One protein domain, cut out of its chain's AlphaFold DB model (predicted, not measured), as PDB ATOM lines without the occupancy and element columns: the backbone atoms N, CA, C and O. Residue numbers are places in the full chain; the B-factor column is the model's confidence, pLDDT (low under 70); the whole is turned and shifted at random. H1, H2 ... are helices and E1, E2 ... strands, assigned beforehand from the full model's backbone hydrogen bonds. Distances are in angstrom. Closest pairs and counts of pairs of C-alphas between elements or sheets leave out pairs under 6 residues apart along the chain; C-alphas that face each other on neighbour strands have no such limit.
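This is residues 29 to 144 of the 302 residues of an uncharacterized protein of Olleya aquimaris (UniProt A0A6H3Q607). A twisted sheet folds back on itself through the bends of E3 and E4 into a small, loosely closed barrel: E2 with residues 51 to 56 of E3 makes one wall, and residues 60 to 67 of E3 with E5, E6 and E1 make the other. E4 follows E3 through both walls, H2 packs on E4, short H1 sits beside E2 and E6, and H3 lies beyond H2. The printed part has 116 residues, with three named helices and six named strands in the order E1 H1 E2 E3 E4 E5 E6 H2 H3, a mixed class. The branched sheet is antiparallel at each neighbour pair. The whole is compact, with a radius of gyration of the C-alphas of 13.6 A and spans of 35 by 32 by 28 A.

E1, residues 29 to 31, begins at C-alpha 29 (42.003, -39.015, 22.710). H1 is residues 34 to 38 and E2 residues 41 to 45. E3, residues 51 to 67, spans 16.5 A from first to last C-alpha and bends by 146 degrees at residue 64. E4, residues 72 to 86, spans 17.7 A and bends by 140 degrees at residue 81. E5, residues 93 to 101, is 25.8 A long, and E6, residues 105 to 112, is 22.3 A long. H2, residues 126 to 134, begins at C-alpha 126 (26.964, -38.042, 9.155) and is 12.1 A long. H3, residues 137 to 142, ends at C-alpha 142 (16.723, -53.708, 4.478).

E3 has E2 and E5 on one side and E4 on the other side. E2, E3 and E4 form a meander, each strand the antiparallel neighbour of the one before. N 42 and O 55 of the hairpin E2 and E3 are 2.8 A apart, and N 54 and O 83 of the hairpin E3 and E4 are also 2.8 A apart, both within hydrogen-bond range. So are N 66 and O 96 between E3 and E5, 2.8 A, N 108 and O 97 in the hairpin E5 and E6, 2.7 A, and N 29 and O 111 between E1 and E6, 2.9 A. The closest C-alphas of E1 and E2, those of Ile 30 and Gly 44, are 7.3 A apart. H2 is on the sheet over E4 at a height of 6.9 A, with the C-alphas of Ala 83 and Ser 134 closest at 4.8 A. H1 is on the opposite face, only just over none of the strands, with the C-alphas of Ala 36 and Tyr 106 closest at 5.7 A. H3 is not on the sheet; it is close to H2 but not clearly touching, the C-alphas of Arg 132 and Gln 140 being 7.0 A apart. In H1, H2 and H3 every O i to N i+4 pair is within hydrogen-bond range.

The two C-alphas farthest apart, those of Asp 103 and Thr 120, are 38.4 A apart. The printed part has no cut. The link from E6 to H2, residues 113 to 125, is long. The mean pLDDT of the printed part is 84.4; residues 32, 35 to 36 and 38 are under 70.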
ATOM      1  N   THR A  29      41.862 -38.253  21.470       81.75
ATOM      2  CA  THR A  29      42.003 -39.015  22.710       81.75
ATOM      3  C   THR A  29      40.630 -39.369  23.264       81.75
ATOM      4  O   THR A  29      39.686 -38.580  23.195       81.75
ATOM      5  N   ILE A  30      40.508 -40.586  23.793       82.19
ATOM      6  CA  ILE A  30      39.305 -41.045  24.487       82.19
ATOM      7  C   ILE A  30      39.635 -41.142  25.968       82.19
ATOM      8  O   ILE A  30      40.655 -41.719  26.340       82.19
ATOM      9  N   VAL A  31      38.776 -40.564  26.803       79.69
ATOM     10  CA  VAL A  31      38.832 -40.763  28.248       79.69
ATOM     11  C   VAL A  31      38.037 -42.025  28.545       79.69
ATOM     12  O   VAL A  31      36.824 -42.058  28.324       79.69
ATOM     13  N   GLU A  32      38.728 -43.067  28.999       69.94
ATOM     14  CA  GLU A  32      38.095 -44.349  29.284       69.94
ATOM     15  C   GLU A  32      37.017 -44.201  30.357       69.94
ATOM     16  O   GLU A  32      37.255 -43.680  31.450       69.94
ATOM     17  N   ASN A  33      35.823 -44.703  30.054       70.94
ATOM     18  CA  ASN A  33      34.790 -44.873  31.062       70.94
ATOM     19  C   ASN A  33      34.828 -46.307  31.605       70.94
ATOM     20  O   ASN A  33      34.333 -47.238  30.965       70.94
ATOM     21  N   VAL A  34      35.365 -46.468  32.817       70.38
ATOM     22  CA  VAL A  34      35.478 -47.760  33.521       70.38
ATOM     23  C   VAL A  34      34.113 -48.447  33.692       70.38
ATOM     24  O   VAL A  34      34.022 -49.675  33.613       70.38
ATOM     25  N   ASN A  35      33.029 -47.676  33.844       68.00
ATOM     26  CA  ASN A  35      31.675 -48.226  33.967       68.00
ATOM     27  C   ASN A  35      31.178 -48.846  32.653       68.00
ATOM     28  O   ASN A  35      30.511 -49.879  32.679       68.00
ATOM     29  N   ALA A  36      31.539 -48.260  31.506       69.00
ATOM     30  CA  ALA A  36      31.178 -48.792  30.192       69.00
ATOM     31  C   ALA A  36      31.893 -50.123  29.912       69.00
ATOM     32  O   ALA A  36      31.262 -51.099  29.502       69.00
ATOM     33  N   THR A  37      33.186 -50.201  30.229       70.94
ATOM     34  CA  THR A  37      33.983 -51.420  30.040       70.94
ATOM     35  C   THR A  37      33.466 -52.571  30.909       70.94
ATOM     36  O   THR A  37      33.328 -53.696  30.427       70.94
ATOM     37  N   LYS A  38      33.088 -52.294  32.167       67.31
ATOM     38  CA  LYS A  38      32.512 -53.293  33.086       67.31
ATOM     39  C   LYS A  38      31.163 -53.849  32.605       67.31
ATOM     40  O   LYS A  38      30.850 -55.002  32.881       67.31
ATOM     41  N   ALA A  39      30.393 -53.064  31.853       72.69
ATOM     42  CA  ALA A  39      29.117 -53.479  31.267       72.69
ATOM     43  C   ALA A  39      29.238 -54.240  29.929       72.69
ATOM     44  O   ALA A  39      28.227 -54.591  29.306       72.69
ATOM     45  N   GLY A  40      30.469 -54.498  29.474       79.19
ATOM     46  CA  GLY A  40      30.738 -55.165  28.203       79.19
ATOM     47  C   GLY A  40      30.616 -54.246  26.984       79.19
ATOM     48  O   GLY A  40      30.391 -54.749  25.885       79.19
ATOM     49  N   LEU A  41      30.741 -52.924  27.168       86.25
ATOM     50  CA  LEU A  41      30.877 -51.948  26.085       86.25
ATOM     51  C   LEU A  41      32.352 -51.557  25.934       86.25
ATOM     52  O   LEU A  41      32.880 -50.713  26.661       86.25
ATOM     53  N   ILE A  42      33.016 -52.180  24.968       87.69
ATOM     54  CA  ILE A  42      34.405 -51.892  24.617       87.69
ATOM     55  C   ILE A  42      34.406 -50.731  23.630       87.69
ATOM     56  O   ILE A  42      33.757 -50.792  22.587       87.69
ATOM     57  N   HIS A  43      35.151 -49.680  23.946       87.56
ATOM     58  CA  HIS A  43      35.296 -48.509  23.094       87.56
ATOM     59  C   HIS A  43      36.773 -48.251  22.815       87.56
ATOM     60  O   HIS A  43      37.621 -48.429  23.684       87.56
ATOM     61  N   GLY A  44      37.089 -47.843  21.593       87.38
ATOM     62  CA  GLY A  44      38.456 -47.533  21.200       87.38
ATOM     63  C   GLY A  44      38.515 -46.787  19.879       87.38
ATOM     64  O   GLY A  44      37.513 -46.648  19.178       87.38
ATOM     65  N   LEU A  45      39.702 -46.301  19.533       86.62
ATOM     66  CA  LEU A  45      39.965 -45.704  18.227       86.62
ATOM     67  C   LEU A  45      40.537 -46.752  17.272       86.62
ATOM     68  O   LEU A  45      41.213 -47.697  17.682       86.62
ATOM     69  N   ASN A  46      40.290 -46.569  15.976       87.62
ATOM     70  CA  ASN A  46      41.032 -47.294  14.951       87.62
ATOM     71  C   ASN A  46      42.529 -46.904  14.976       87.62
ATOM     72  O   ASN A  46      42.918 -45.906  15.581       87.62
ATOM     73  N   LYS A  47      43.379 -47.672  14.279       83.19
ATOM     74  CA  LYS A  47      44.837 -47.431  14.233       83.19
ATOM     75  C   LYS A  47      45.207 -46.006  13.795       83.19
ATOM     76  O   LYS A  47      46.226 -45.486  14.227       83.19
ATOM     77  N   THR A  48      44.386 -45.390  12.947       80.31
ATOM     78  CA  THR A  48      44.612 -44.041  12.408       80.31
ATOM     79  C   THR A  48      44.104 -42.923  13.330       80.31
ATOM     80  O   THR A  48      44.460 -41.764  13.132       80.31
ATOM     81  N   GLY A  49      43.286 -43.244  14.339       78.12
ATOM     82  CA  GLY A  49      42.632 -42.268  15.220       78.12
ATOM     83  C   GLY A  49      41.426 -41.546  14.603       78.12
ATOM     84  O   GLY A  49      40.934 -40.578  15.184       78.12
ATOM     85  N   ASP A  50      40.954 -42.009  13.443       83.38
ATOM     86  CA  ASP A  50      39.957 -41.331  12.611       83.38
ATOM     87  C   ASP A  50      38.536 -41.903  12.757       83.38
ATOM     88  O   ASP A  50      37.576 -41.364  12.209       83.38
ATOM     89  N   THR A  51      38.367 -43.022  13.460       88.19
ATOM     90  CA  THR A  51      37.063 -43.675  13.654       88.19
ATOM     91  C   THR A  51      36.983 -44.237  15.063       88.19
ATOM     92  O   THR A  51      37.901 -44.937  15.498       88.19
ATOM     93  N   ILE A  52      35.881 -43.959  15.758       89.69
ATOM     94  CA  ILE A  52      35.556 -44.602  17.032       89.69
ATOM     95  C   ILE A  52      34.916 -45.947  16.725       89.69
ATOM     96  O   ILE A  52      33.986 -46.026  15.924       89.69
ATOM     97  N   VAL A  53      35.388 -46.993  17.386       90.50
ATOM     98  CA  VAL A  53      34.793 -48.321  17.339       90.50
ATOM     99  C   VAL A  53      34.209 -48.624  18.709       90.50
ATOM    100  O   VAL A  53      34.923 -48.645  19.711       90.50
ATOM    101  N   LEU A  54      32.903 -48.856  18.739       89.00
ATOM    102  CA  LEU A  54      32.135 -49.262  19.907       89.00
ATOM    103  C   LEU A  54      31.650 -50.684  19.663       89.00
ATOM    104  O   LEU A  54      30.936 -50.944  18.697       89.00
ATOM    105  N   LYS A  55      32.043 -51.607  20.532       90.69
ATOM    106  CA  LYS A  55      31.624 -53.006  20.491       90.69
ATOM    107  C   LYS A  55      30.903 -53.341  21.774       90.69
ATOM    108  O   LYS A  55      31.452 -53.185  22.860       90.69
ATOM    109  N   SER A  56      29.683 -53.822  21.631       88.38
ATOM    110  CA  SER A  56      28.823 -54.201  22.735       88.38
ATOM    111  C   SER A  56      28.451 -55.674  22.619       88.38
ATOM    112  O   SER A  56      28.312 -56.225  21.529       88.38
ATOM    113  N   ASN A  57      28.285 -56.330  23.762       88.25
ATOM    114  CA  ASN A  57      27.697 -57.667  23.838       88.25
ATOM    115  C   ASN A  57      26.187 -57.673  23.520       88.25
ATOM    116  O   ASN A  57      25.670 -58.678  23.031       88.25
ATOM    117  N   LYS A  58      25.501 -56.555  23.786       87.19
ATOM    118  CA  LYS A  58      24.081 -56.305  23.488       87.19
ATOM    119  C   LYS A  58      23.917 -55.264  22.382       87.19
ATOM    120  O   LYS A  58      24.855 -54.514  22.115       87.19
ATOM    121  N   ASP A  59      22.732 -55.181  21.794       88.44
ATOM    122  CA  ASP A  59      22.444 -54.200  20.749       88.44
ATOM    123  C   ASP A  59      22.472 -52.766  21.301       88.44
ATOM    124  O   ASP A  59      21.971 -52.469  22.390       88.44
ATOM    125  N   ILE A  60      23.124 -51.877  20.552       89.00
ATOM    126  CA  ILE A  60      23.151 -50.439  20.799       89.00
ATOM    127  C   ILE A  60      22.018 -49.843  19.970       89.00
ATOM    128  O   ILE A  60      22.081 -49.815  18.740       89.00
ATOM    129  N   TYR A  61      20.974 -49.371  20.644       88.62
ATOM    130  CA  TYR A  61      19.770 -48.867  19.985       88.62
ATOM    131  C   TYR A  61      19.989 -47.482  19.411       88.62
ATOM    132  O   TYR A  61      19.729 -47.243  18.234       88.62
ATOM    133  N   ARG A  62      20.526 -46.594  20.242       88.56
ATOM    134  CA  ARG A  62      20.695 -45.183  19.926       88.56
ATOM    135  C   ARG A  62      22.038 -44.700  20.422       88.56
ATOM    136  O   ARG A  62      22.524 -45.139  21.464       88.56
ATOM    137  N   PHE A  63      22.622 -43.757  19.707       87.31
ATOM    138  CA  PHE A  63      23.734 -42.985  20.227       87.31
ATOM    139  C   PHE A  63      23.462 -41.494  20.075       87.31
ATOM    140  O   PHE A  63      22.790 -41.048  19.146       87.31
ATOM    141  N   THR A  64      23.972 -40.718  21.023       87.69
ATOM    142  CA  THR A  64      23.877 -39.262  21.000       87.69
ATOM    143  C   THR A  64      25.264 -38.663  21.078       87.69
ATOM    144  O   THR A  64      26.018 -38.928  22.012       87.69
ATOM    145  N   PHE A  65      25.595 -37.843  20.091       86.75
ATOM    146  CA  PHE A  65      26.790 -37.019  20.089       86.75
ATOM    147  C   PHE A  65      26.467 -35.660  20.671       86.75
ATOM    148  O   PHE A  65      25.648 -34.934  20.124       86.75
ATOM    149  N   LEU A  66      27.137 -35.311  21.762       87.81
ATOM    150  CA  LEU A  66      27.029 -34.016  22.416       87.81
ATOM    151  C   LEU A  66      28.295 -33.221  22.130       87.81
ATOM    152  O   LEU A  66      29.385 -33.616  22.560       87.81
ATOM    153  N   PHE A  67      28.159 -32.095  21.432       86.75
ATOM    154  CA  PHE A  67      29.275 -31.185  21.216       86.75
ATOM    155  C   PHE A  67      29.300 -30.099  22.287       86.75
ATOM    156  O   PHE A  67      28.409 -29.253  22.363       86.75
ATOM    157  N   HIS A  68      30.353 -30.088  23.108       83.81
ATOM    158  CA  HIS A  68      30.420 -29.187  24.264       83.81
ATOM    159  C   HIS A  68      30.555 -27.720  23.857       83.81
ATOM    160  O   HIS A  68      30.079 -26.850  24.579       83.81
ATOM    161  N   ASN A  69      31.168 -27.444  22.704       82.19
ATOM    162  CA  ASN A  69      31.446 -26.070  22.284       82.19
ATOM    163  C   ASN A  69      30.225 -25.377  21.658       82.19
ATOM    164  O   ASN A  69      30.078 -24.173  21.830       82.19
ATOM    165  N   LYS A  70      29.349 -26.106  20.945       78.25
ATOM    166  CA  LYS A  70      28.166 -25.519  20.276       78.25
ATOM    167  C   LYS A  70      26.829 -25.835  20.948       78.25
ATOM    168  O   LYS A  70      25.811 -25.334  20.498       78.25
ATOM    169  N   LYS A  71      26.814 -26.651  22.012       76.44
ATOM    170  CA  LYS A  71      25.581 -27.161  22.653       76.44
ATOM    171  C   LYS A  71      24.636 -27.874  21.672       76.44
ATOM    172  O   LYS A  71      23.437 -27.959  21.907       76.44
ATOM    173  N   GLU A  72      25.186 -28.404  20.587       78.31
ATOM    174  CA  GLU A  72      24.451 -29.198  19.610       78.31
ATOM    175  C   GLU A  72      24.503 -30.668  20.022       78.31
ATOM    176  O   GLU A  72      25.547 -31.177  20.453       78.31
ATOM    177  N   SER A  73      23.367 -31.348  19.883       83.69
ATOM    178  CA  SER A  73      23.252 -32.785  20.092       83.69
ATOM    179  C   SER A  73      22.721 -33.453  18.836       83.69
ATOM    180  O   SER A  73      21.669 -33.058  18.341       83.69
ATOM    181  N   ILE A  74      23.407 -34.485  18.360       84.44
ATOM    182  CA  ILE A  74      22.953 -35.285  17.224       84.44
ATOM    183  C   ILE A  74      22.593 -36.670  17.747       84.44
ATOM    184  O   ILE A  74      23.427 -37.324  18.373       84.44
ATOM    185  N   MET A  75      21.350 -37.095  17.533       85.25
ATOM    186  CA  MET A  75      20.841 -38.405  17.948       85.25
ATOM    187  C   MET A  75      20.647 -39.281  16.718       85.25
ATOM    188  O   MET A  75      20.143 -38.796  15.713       85.25
ATOM    189  N   MET A  76      21.045 -40.548  16.799       84.88
ATOM    190  CA  MET A  76      20.961 -41.486  15.679       84.88
ATOM    191  C   MET A  76      20.607 -42.889  16.161       84.88
ATOM    192  O   MET A  76      21.113 -43.343  17.196       84.88
ATOM    193  N   ASP A  77      19.784 -43.580  15.374       85.56
ATOM    194  CA  ASP A  77      19.282 -44.921  15.674       85.56
ATOM    195  C   ASP A  77      20.043 -45.987  14.871       85.56
ATOM    196  O   ASP A  77      19.982 -46.062  13.641       85.56
ATOM    197  N   LEU A  78      20.770 -46.855  15.578       81.00
ATOM    198  CA  LEU A  78      21.642 -47.855  14.965       81.00
ATOM    199  C   LEU A  78      21.043 -49.258  15.015       81.00
ATOM    200  O   LEU A  78      20.909 -49.889  13.971       81.00
ATOM    201  N   GLY A  79      20.663 -49.742  16.197       83.38
ATOM    202  CA  GLY A  79      20.131 -51.094  16.385       83.38
ATOM    203  C   GLY A  79      21.119 -52.205  16.008       83.38
ATOM    204  O   GLY A  79      20.719 -53.164  15.357       83.38
ATOM    205  N   SER A  80      22.404 -52.071  16.360       87.62
ATOM    206  CA  SER A  80      23.431 -53.092  16.096       87.62
ATOM    207  C   SER A  80      24.409 -53.254  17.269       87.62
ATOM    208  O   SER A  80      24.511 -52.395  18.145       87.62
ATOM    209  N   LYS A  81      25.160 -54.362  17.295       89.12
ATOM    210  CA  LYS A  81      26.164 -54.657  18.343       89.12
ATOM    211  C   LYS A  81      27.478 -53.897  18.180       89.12
ATOM    212  O   LYS A  81      28.253 -53.787  19.132       89.12
ATOM    213  N   GLU A  82      27.762 -53.417  16.973       89.88
ATOM    214  CA  GLU A  82      28.990 -52.700  16.636       89.88
ATOM    215  C   GLU A  82      28.646 -51.359  15.985       89.88
ATOM    216  O   GLU A  82      28.017 -51.322  14.930       89.88
ATOM    217  N   ALA A  83      29.106 -50.266  16.595       89.19
ATOM    218  CA  ALA A  83      29.007 -48.928  16.031       89.19
ATOM    219  C   ALA A  83      30.397 -48.430  15.635       89.19
ATOM    220  O   ALA A  83      31.320 -48.387  16.453       89.19
ATOM    221  N   LYS A  84      30.551 -48.041  14.372       91.44
ATOM    222  CA  LYS A  84      31.756 -47.408  13.840       91.44
ATOM    223  C   LYS A  84      31.399 -45.988  13.462       91.44
ATOM    224  O   LYS A  84      30.639 -45.778  12.526       91.44
ATOM    225  N   ILE A  85      31.945 -45.024  14.195       89.38
ATOM    226  CA  ILE A  85      31.632 -43.613  13.991       89.38
ATOM    227  C   ILE A  85      32.849 -42.904  13.405       89.38
ATOM    228  O   ILE A  85      33.856 -42.732  14.105       89.38
ATOM    229  N   PRO A  86      32.792 -42.507  12.123       90.31
ATOM    230  CA  PRO A  86      33.855 -41.742  11.498       90.31
ATOM    231  C   PRO A  86      33.953 -40.350  12.122       90.31
ATOM    232  O   PRO A  86      32.973 -39.615  12.213       90.31
ATOM    233  N   LEU A  87      35.154 -39.970  12.556       88.38
ATOM    234  CA  LEU A  87      35.358 -38.714  13.266       88.38
ATOM    235  C   LEU A  87      35.489 -37.507  12.337       88.38
ATOM    236  O   LEU A  87      35.324 -36.388  12.800       88.38
ATOM    237  N   HIS A  88      35.753 -37.701  11.046       87.50
ATOM    238  CA  HIS A  88      36.060 -36.632  10.083       87.50
ATOM    239  C   HIS A  88      34.919 -35.626   9.822       87.50
ATOM    240  O   HIS A  88      35.155 -34.576   9.226       87.50
ATOM    241  N   HIS A  89      33.699 -35.923  10.274       85.31
ATOM    242  CA  HIS A  89      32.559 -34.993  10.269       85.31
ATOM    243  C   HIS A  89      32.578 -33.995  11.422       85.31
ATOM    244  O   HIS A  89      31.892 -32.978  11.376       85.31
ATOM    245  N   PHE A  90      33.364 -34.279  12.457       86.38
ATOM    246  CA  PHE A  90      33.464 -33.458  13.653       86.38
ATOM    247  C   PHE A  90      34.701 -32.558  13.576       86.38
ATOM    248  O   PHE A  90      35.759 -32.968  13.094       86.38
ATOM    249  N   ASN A  91      34.577 -31.340  14.091       87.81
ATOM    250  CA  ASN A  91      35.692 -30.402  14.201       87.81
ATOM    251  C   ASN A  91      36.558 -30.728  15.437       87.81
ATOM    252  O   ASN A  91      36.257 -31.625  16.227       87.81
ATOM    253  N   VAL A  92      37.651 -29.993  15.627       89.06
ATOM    254  CA  VAL A  92      38.430 -30.024  16.877       89.06
ATOM    255  C   VAL A  92      37.576 -29.541  18.060       89.06
ATOM    256  O   VAL A  92      36.838 -28.558  17.958       89.06
ATOM    257  N   GLY A  93      37.677 -30.231  19.200       88.12
ATOM    258  CA  GLY A  93      36.947 -29.892  20.421       88.12
ATOM    259  C   GLY A  93      36.576 -31.090  21.297       88.12
ATOM    260  O   GLY A  93      36.945 -32.235  21.034       88.12
ATOM    261  N   ARG A  94      35.822 -30.808  22.365       89.00
ATOM    262  CA  ARG A  94      35.381 -31.807  23.343       89.00
ATOM    263  C   ARG A  94      33.981 -32.323  23.018       89.00
ATOM    264  O   ARG A  94      33.046 -31.546  22.811       89.00
ATOM    265  N   TYR A  95      33.847 -33.639  23.036       89.62
ATOM    266  CA  TYR A  95      32.631 -34.365  22.712       89.62
ATOM    267  C   TYR A  95      32.284 -35.350  23.826       89.62
ATOM    268  O   TYR A  95      33.165 -35.922  24.470       89.62
ATOM    269  N   THR A  96      30.994 -35.592  24.020       89.50
ATOM    270  CA  THR A  96      30.514 -36.735  24.799       89.50
ATOM    271  C   THR A  96      29.620 -37.579  23.912       89.50
ATOM    272  O   THR A  96      28.641 -37.086  23.361       89.50
ATOM    273  N   VAL A  97      29.973 -38.848  23.766       89.19
ATOM    274  CA  VAL A  97      29.194 -39.844  23.035       89.19
ATOM    275  C   VAL A  97      28.420 -40.653  24.051       89.19
ATOM    276  O   VAL A  97      29.009 -41.273  24.928       89.19
ATOM    277  N   VAL A  98      27.103 -40.641  23.957       89.06
ATOM    278  CA  VAL A  98      26.229 -41.375  24.863       89.06
ATOM    279  C   VAL A  98      25.662 -42.564  24.108       89.06
ATOM    280  O   VAL A  98      24.938 -42.374  23.137       89.06
ATOM    281  N   ALA A  99      26.002 -43.782  24.527       89.38
ATOM    282  CA  ALA A  99      25.451 -45.007  23.954       89.38
ATOM    283  C   ALA A  99      24.263 -45.493  24.795       89.38
ATOM    284  O   ALA A  99      24.418 -45.776  25.986       89.38
ATOM    285  N   TYR A 100      23.096 -45.604  24.165       89.94
ATOM    286  CA  TYR A 100      21.873 -46.123  24.765       89.94
ATOM    287  C   TYR A 100      21.739 -47.607  24.447       89.94
ATOM    288  O   TYR A 100      21.645 -48.022  23.286       89.94
ATOM    289  N   ARG A 101      21.712 -48.399  25.509       88.50
ATOM    290  CA  ARG A 101      21.368 -49.816  25.483       88.50
ATOM    291  C   ARG A 101      20.069 -50.014  26.258       88.50
ATOM    292  O   ARG A 101      19.644 -49.134  26.997       88.50
ATOM    293  N   GLU A 102      19.472 -51.189  26.107       83.88
ATOM    294  CA  GLU A 102      18.307 -51.609  26.901       83.88
ATOM    295  C   GLU A 102      18.534 -51.502  28.411       83.88
ATOM    296  O   GLU A 102      17.614 -51.188  29.156       83.88
ATOM    297  N   ASP A 103      19.750 -51.811  28.868       84.56
ATOM    298  CA  ASP A 103      20.048 -51.931  30.290       84.56
ATOM    299  C   ASP A 103      20.456 -50.611  30.939       84.56
ATOM    300  O   ASP A 103      20.061 -50.339  32.070       84.56
ATOM    301  N   ALA A 104      21.267 -49.809  30.253       85.06
ATOM    302  CA  ALA A 104      21.737 -48.536  30.773       85.06
ATOM    303  C   ALA A 104      22.271 -47.613  29.671       85.06
ATOM    304  O   ALA A 104      22.383 -47.964  28.492       85.06
ATOM    305  N   VAL A 105      22.647 -46.414  30.106       87.56
ATOM    306  CA  VAL A 105      23.209 -45.352  29.280       87.56
ATOM    307  C   VAL A 105      24.685 -45.170  29.623       87.56
ATOM    308  O   VAL A 105      25.041 -44.990  30.788       87.56
ATOM    309  N   TYR A 106      25.550 -45.189  28.608       88.62
ATOM    310  CA  TYR A 106      27.002 -45.137  28.790       88.62
ATOM    311  C   TYR A 106      27.597 -43.878  28.150       88.62
ATOM    312  O   TYR A 106      27.716 -43.819  26.924       88.62
ATOM    313  N   PRO A 107      27.987 -42.868  28.949       87.94
ATOM    314  CA  PRO A 107      28.656 -41.678  28.441       87.94
ATOM    315  C   PRO A 107      30.150 -41.944  28.221       87.94
ATOM    316  O   PRO A 107      30.841 -42.451  29.100       87.94
ATOM    317  N   ILE A 108      30.675 -41.571  27.063       88.31
ATOM    318  CA  ILE A 108      32.078 -41.723  26.674       88.31
ATOM    319  C   ILE A 108      32.593 -40.338  26.306       88.31
ATOM    320  O   ILE A 108      32.053 -39.683  25.418       88.31
ATOM    321  N   SER A 109      33.624 -39.869  27.005       88.12
ATOM    322  CA  SER A 109      34.189 -38.541  26.760       88.12
ATOM    323  C   SER A 109      35.333 -38.625  25.761       88.12
ATOM    324  O   SER A 109      36.226 -39.465  25.878       88.12
ATOM    325  N   LEU A 110      35.310 -37.736  24.777       87.44
ATOM    326  CA  LEU A 110      36.242 -37.720  23.665       87.44
ATOM    327  C   LEU A 110      36.779 -36.309  23.460       87.44
ATOM    328  O   LEU A 110      36.038 -35.328  23.518       87.44
ATOM    329  N   ASN A 111      38.079 -36.206  23.216       88.50
ATOM    330  CA  ASN A 111      38.737 -34.940  22.952       88.50
ATOM    331  C   ASN A 111      39.439 -34.998  21.595       88.50
ATOM    332  O   ASN A 111      40.358 -35.790  21.379       88.50
ATOM    333  N   ARG A 112      38.981 -34.163  20.667       87.88
ATOM    334  CA  ARG A 112      39.588 -33.996  19.351       87.88
ATOM    335  C   ARG A 112      40.626 -32.893  19.427       87.88
ATOM    336  O   ARG A 112      40.284 -31.769  19.773       87.88
ATOM    337  N   ILE A 113      41.869 -33.233  19.095       86.12
ATOM    338  CA  ILE A 113      43.037 -32.355  19.236       86.12
ATOM    339  C   ILE A 113      43.433 -31.760  17.879       86.12
ATOM    340  O   ILE A 113      43.826 -30.601  17.809       86.12
ATOM    341  N   GLN A 114      43.307 -32.539  16.800       84.75
ATOM    342  CA  GLN A 114      43.671 -32.123  15.444       84.75
ATOM    343  C   GLN A 114      42.561 -32.458  14.447       84.75
ATOM    344  O   GLN A 114      41.849 -33.449  14.630       84.75
ATOM    345  N   ASP A 115      42.431 -31.659  13.387       84.94
ATOM    346  CA  ASP A 115      41.520 -31.927  12.275       84.94
ATOM    347  C   ASP A 115      41.930 -33.171  11.474       84.94
ATOM    348  O   ASP A 115      43.107 -33.513  11.345       84.94
ATOM    349  N   ILE A 116      40.928 -33.869  10.935       83.62
ATOM    350  CA  ILE A 116      41.111 -35.070  10.116       83.62
ATOM    351  C   ILE A 116      40.696 -34.718   8.693       83.62
ATOM    352  O   ILE A 116      39.596 -34.212   8.476       83.62
ATOM    353  N   ALA A 117      41.565 -35.010   7.726       82.94
ATOM    354  CA  ALA A 117      41.240 -34.842   6.318       82.94
ATOM    355  C   ALA A 117      40.062 -35.748   5.938       82.94
ATOM    356  O   ALA A 117      40.072 -36.951   6.211       82.94
ATOM    357  N   LYS A 118      39.043 -35.169   5.300       82.81
ATOM    358  CA  LYS A 118      37.889 -35.929   4.817       82.81
ATOM    359  C   LYS A 118      38.341 -36.852   3.678       82.81
ATOM    360  O   LYS A 118      38.974 -36.367   2.737       82.81
ATOM    361  N   PRO A 119      38.059 -38.166   3.737       79.94
ATOM    362  CA  PRO A 119      38.410 -39.064   2.647       79.94
ATOM    363  C   PRO A 119      37.643 -38.671   1.376       79.94
ATOM    364  O   PRO A 119      36.503 -38.225   1.450       79.94
ATOM    365  N   THR A 120      38.233 -38.875   0.195       76.88
ATOM    366  CA  THR A 120      37.614 -38.516  -1.101       76.88
ATOM    367  C   THR A 120      36.260 -39.194  -1.327       76.88
ATOM    368  O   THR A 120      35.403 -38.665  -2.022       76.88
ATOM    369  N   ASN A 121      36.052 -40.348  -0.693       74.94
ATOM    370  CA  ASN A 121      34.797 -41.089  -0.716       74.94
ATOM    371  C   ASN A 121      33.958 -40.833   0.554       74.94
ATOM    372  O   ASN A 121      33.202 -41.708   0.956       74.94
ATOM    373  N   ALA A 122      34.092 -39.711   1.260       74.50
ATOM    374  CA  ALA A 122      33.219 -39.415   2.400       74.50
ATOM    375  C   ALA A 122      31.776 -39.175   1.928       74.50
ATOM    376  O   ALA A 122      31.552 -38.661   0.832       74.50
ATOM    377  N   VAL A 123      30.792 -39.598   2.718       78.69
ATOM    378  CA  VAL A 123      29.393 -39.170   2.544       78.69
ATOM    379  C   VAL A 123      29.237 -37.822   3.240       78.69
ATOM    380  O   VAL A 123      29.847 -37.626   4.281       78.69
ATOM    381  N   THR A 124      28.482 -36.878   2.681       80.75
ATOM    382  CA  THR A 124      28.305 -35.555   3.312       80.75
ATOM    383  C   THR A 124      27.487 -35.641   4.598       80.75
ATOM    384  O   THR A 124      27.753 -34.900   5.541       80.75
ATOM    385  N   ASP A 125      26.502 -36.536   4.622       84.81
ATOM    386  CA  ASP A 125      25.655 -36.778   5.779       84.81
ATOM    387  C   ASP A 125      26.325 -37.731   6.783       84.81
ATOM    388  O   ASP A 125      26.787 -38.821   6.432       84.81
ATOM    389  N   LEU A 126      26.369 -37.300   8.046       84.94
ATOM    390  CA  LEU A 126      26.964 -38.042   9.155       84.94
ATOM    391  C   LEU A 126      26.162 -39.308   9.460       84.94
ATOM    392  O   LEU A 126      26.761 -40.346   9.742       84.94
ATOM    393  N   GLU A 127      24.831 -39.226   9.431       84.44
ATOM    394  CA  GLU A 127      23.982 -40.354   9.817       84.44
ATOM    395  C   GLU A 127      24.164 -41.510   8.841       84.44
ATOM    396  O   GLU A 127      24.493 -42.630   9.241       84.44
ATOM    397  N   GLU A 128      24.080 -41.217   7.546       84.81
ATOM    398  CA  GLU A 128      24.322 -42.202   6.505       84.81
ATOM    399  C   GLU A 128      25.736 -42.811   6.576       84.81
ATOM    400  O   GLU A 128      25.893 -44.024   6.411       84.81
ATOM    401  N   ASP A 129      26.772 -42.013   6.856       85.88
ATOM    402  CA  ASP A 129      28.148 -42.516   6.959       85.88
ATOM    403  C   ASP A 129      28.330 -43.466   8.153       85.88
ATOM    404  O   ASP A 129      28.949 -44.529   8.033       85.88
ATOM    405  N   VAL A 130      27.731 -43.136   9.302       86.56
ATOM    406  CA  VAL A 130      27.764 -44.000  10.488       86.56
ATOM    407  C   VAL A 130      26.978 -45.285  10.251       86.56
ATOM    408  O   VAL A 130      27.477 -46.369  10.571       86.56
ATOM    409  N   LEU A 131      25.781 -45.199   9.664       86.69
ATOM    410  CA  LEU A 131      24.969 -46.372   9.339       86.69
ATOM    411  C   LEU A 131      25.709 -47.303   8.373       86.69
ATOM    412  O   LEU A 131      25.746 -48.513   8.591       86.69
ATOM    413  N   ARG A 132      26.379 -46.755   7.355       85.12
ATOM    414  CA  ARG A 132      27.180 -47.537   6.399       85.12
ATOM    415  C   ARG A 132      28.415 -48.174   7.029       85.12
ATOM    416  O   ARG A 132      28.769 -49.296   6.668       85.12
ATOM    417  N   ALA A 133      29.082 -47.479   7.946       85.69
ATOM    418  CA  ALA A 133      30.258 -48.005   8.631       85.69
ATOM    419  C   ALA A 133      29.899 -49.093   9.661       85.69
ATOM    420  O   ALA A 133      30.691 -50.012   9.894       85.69
ATOM    421  N   SER A 134      28.717 -48.987  10.268       86.19
ATOM    422  CA  SER A 134      28.291 -49.812  11.403       86.19
ATOM    423  C   SER A 134      27.451 -51.031  11.008       86.19
ATOM    424  O   SER A 134      27.601 -52.088  11.615       86.19
ATOM    425  N   LEU A 135      26.571 -50.908  10.008       85.81
ATOM    426  CA  LEU A 135      25.638 -51.972   9.619       85.81
ATOM    427  C   LEU A 135      26.241 -52.952   8.613       85.81
ATOM    428  O   LEU A 135      27.104 -52.603   7.803       85.81
ATOM    429  N   SER A 136      25.722 -54.178   8.608       84.81
ATOM    430  CA  SER A 136      26.043 -55.170   7.579       84.81
ATOM    431  C   SER A 136      25.425 -54.801   6.219       84.81
ATOM    432  O   SER A 136      24.414 -54.104   6.147       84.81
ATOM    433  N   LYS A 137      25.986 -55.311   5.111       83.62
ATOM    434  CA  LYS A 137      25.441 -55.066   3.756       83.62
ATOM    435  C   LYS A 137      23.984 -55.526   3.607       83.62
ATOM    436  O   LYS A 137      23.242 -54.954   2.816       83.62
ATOM    437  N   GLU A 138      23.577 -56.557   4.343       81.81
ATOM    438  CA  GLU A 138      22.208 -57.083   4.327       81.81
ATOM    439  C   GLU A 138      21.233 -56.153   5.058       81.81
ATOM    440  O   GLU A 138      20.161 -55.852   4.536       81.81
ATOM    441  N   GLU A 139      21.612 -55.634   6.227       81.31
ATOM    442  CA  GLU A 139      20.800 -54.661   6.973       81.31
ATOM    443  C   GLU A 139      20.720 -53.312   6.264       81.31
ATOM    444  O   GLU A 139      19.660 -52.690   6.255       81.31
ATOM    445  N   GLN A 140      21.801 -52.882   5.608       84.69
ATOM    446  CA  GLN A 140      21.793 -51.681   4.771       84.69
ATOM    447  C   GLN A 140      20.750 -51.790   3.652       84.69
ATOM    448  O   GLN A 140      19.980 -50.856   3.440       84.69
ATOM    449  N   ARG A 141      20.656 -52.957   2.997       82.69
ATOM    450  CA  ARG A 141      19.626 -53.230   1.980       82.69
ATOM    451  C   ARG A 141      18.217 -53.214   2.566       82.69
ATOM    452  O   ARG A 141      17.323 -52.657   1.940       82.69
ATOM    453  N   LYS A 142      18.018 -53.770   3.770       84.62
ATOM    454  CA  LYS A 142      16.723 -53.708   4.478       84.62
ATOM    455  C   LYS A 142      16.294 -52.272   4.794       84.62
ATOM    456  O   LYS A 142      15.101 -52.003   4.834       84.62
ATOM    457  N   ARG A 143      17.250 -51.365   5.009       80.44
ATOM    458  CA  ARG A 143      17.012 -49.932   5.257       80.44
ATOM    459  C   ARG A 143      17.025 -49.075   3.987       80.44
ATOM    460  O   ARG A 143      17.075 -47.855   4.089       80.44
ATOM    461  N   SER A 144      17.009 -49.692   2.804       80.12
ATOM    462  CA  SER A 144      17.046 -48.995   1.509       80.12
ATOM    463  C   SER A 144      18.250 -48.055   1.330       80.12
ATOM    464  O   SER A 144      18.187 -47.103   0.554       80.12
TER     465      SER A 144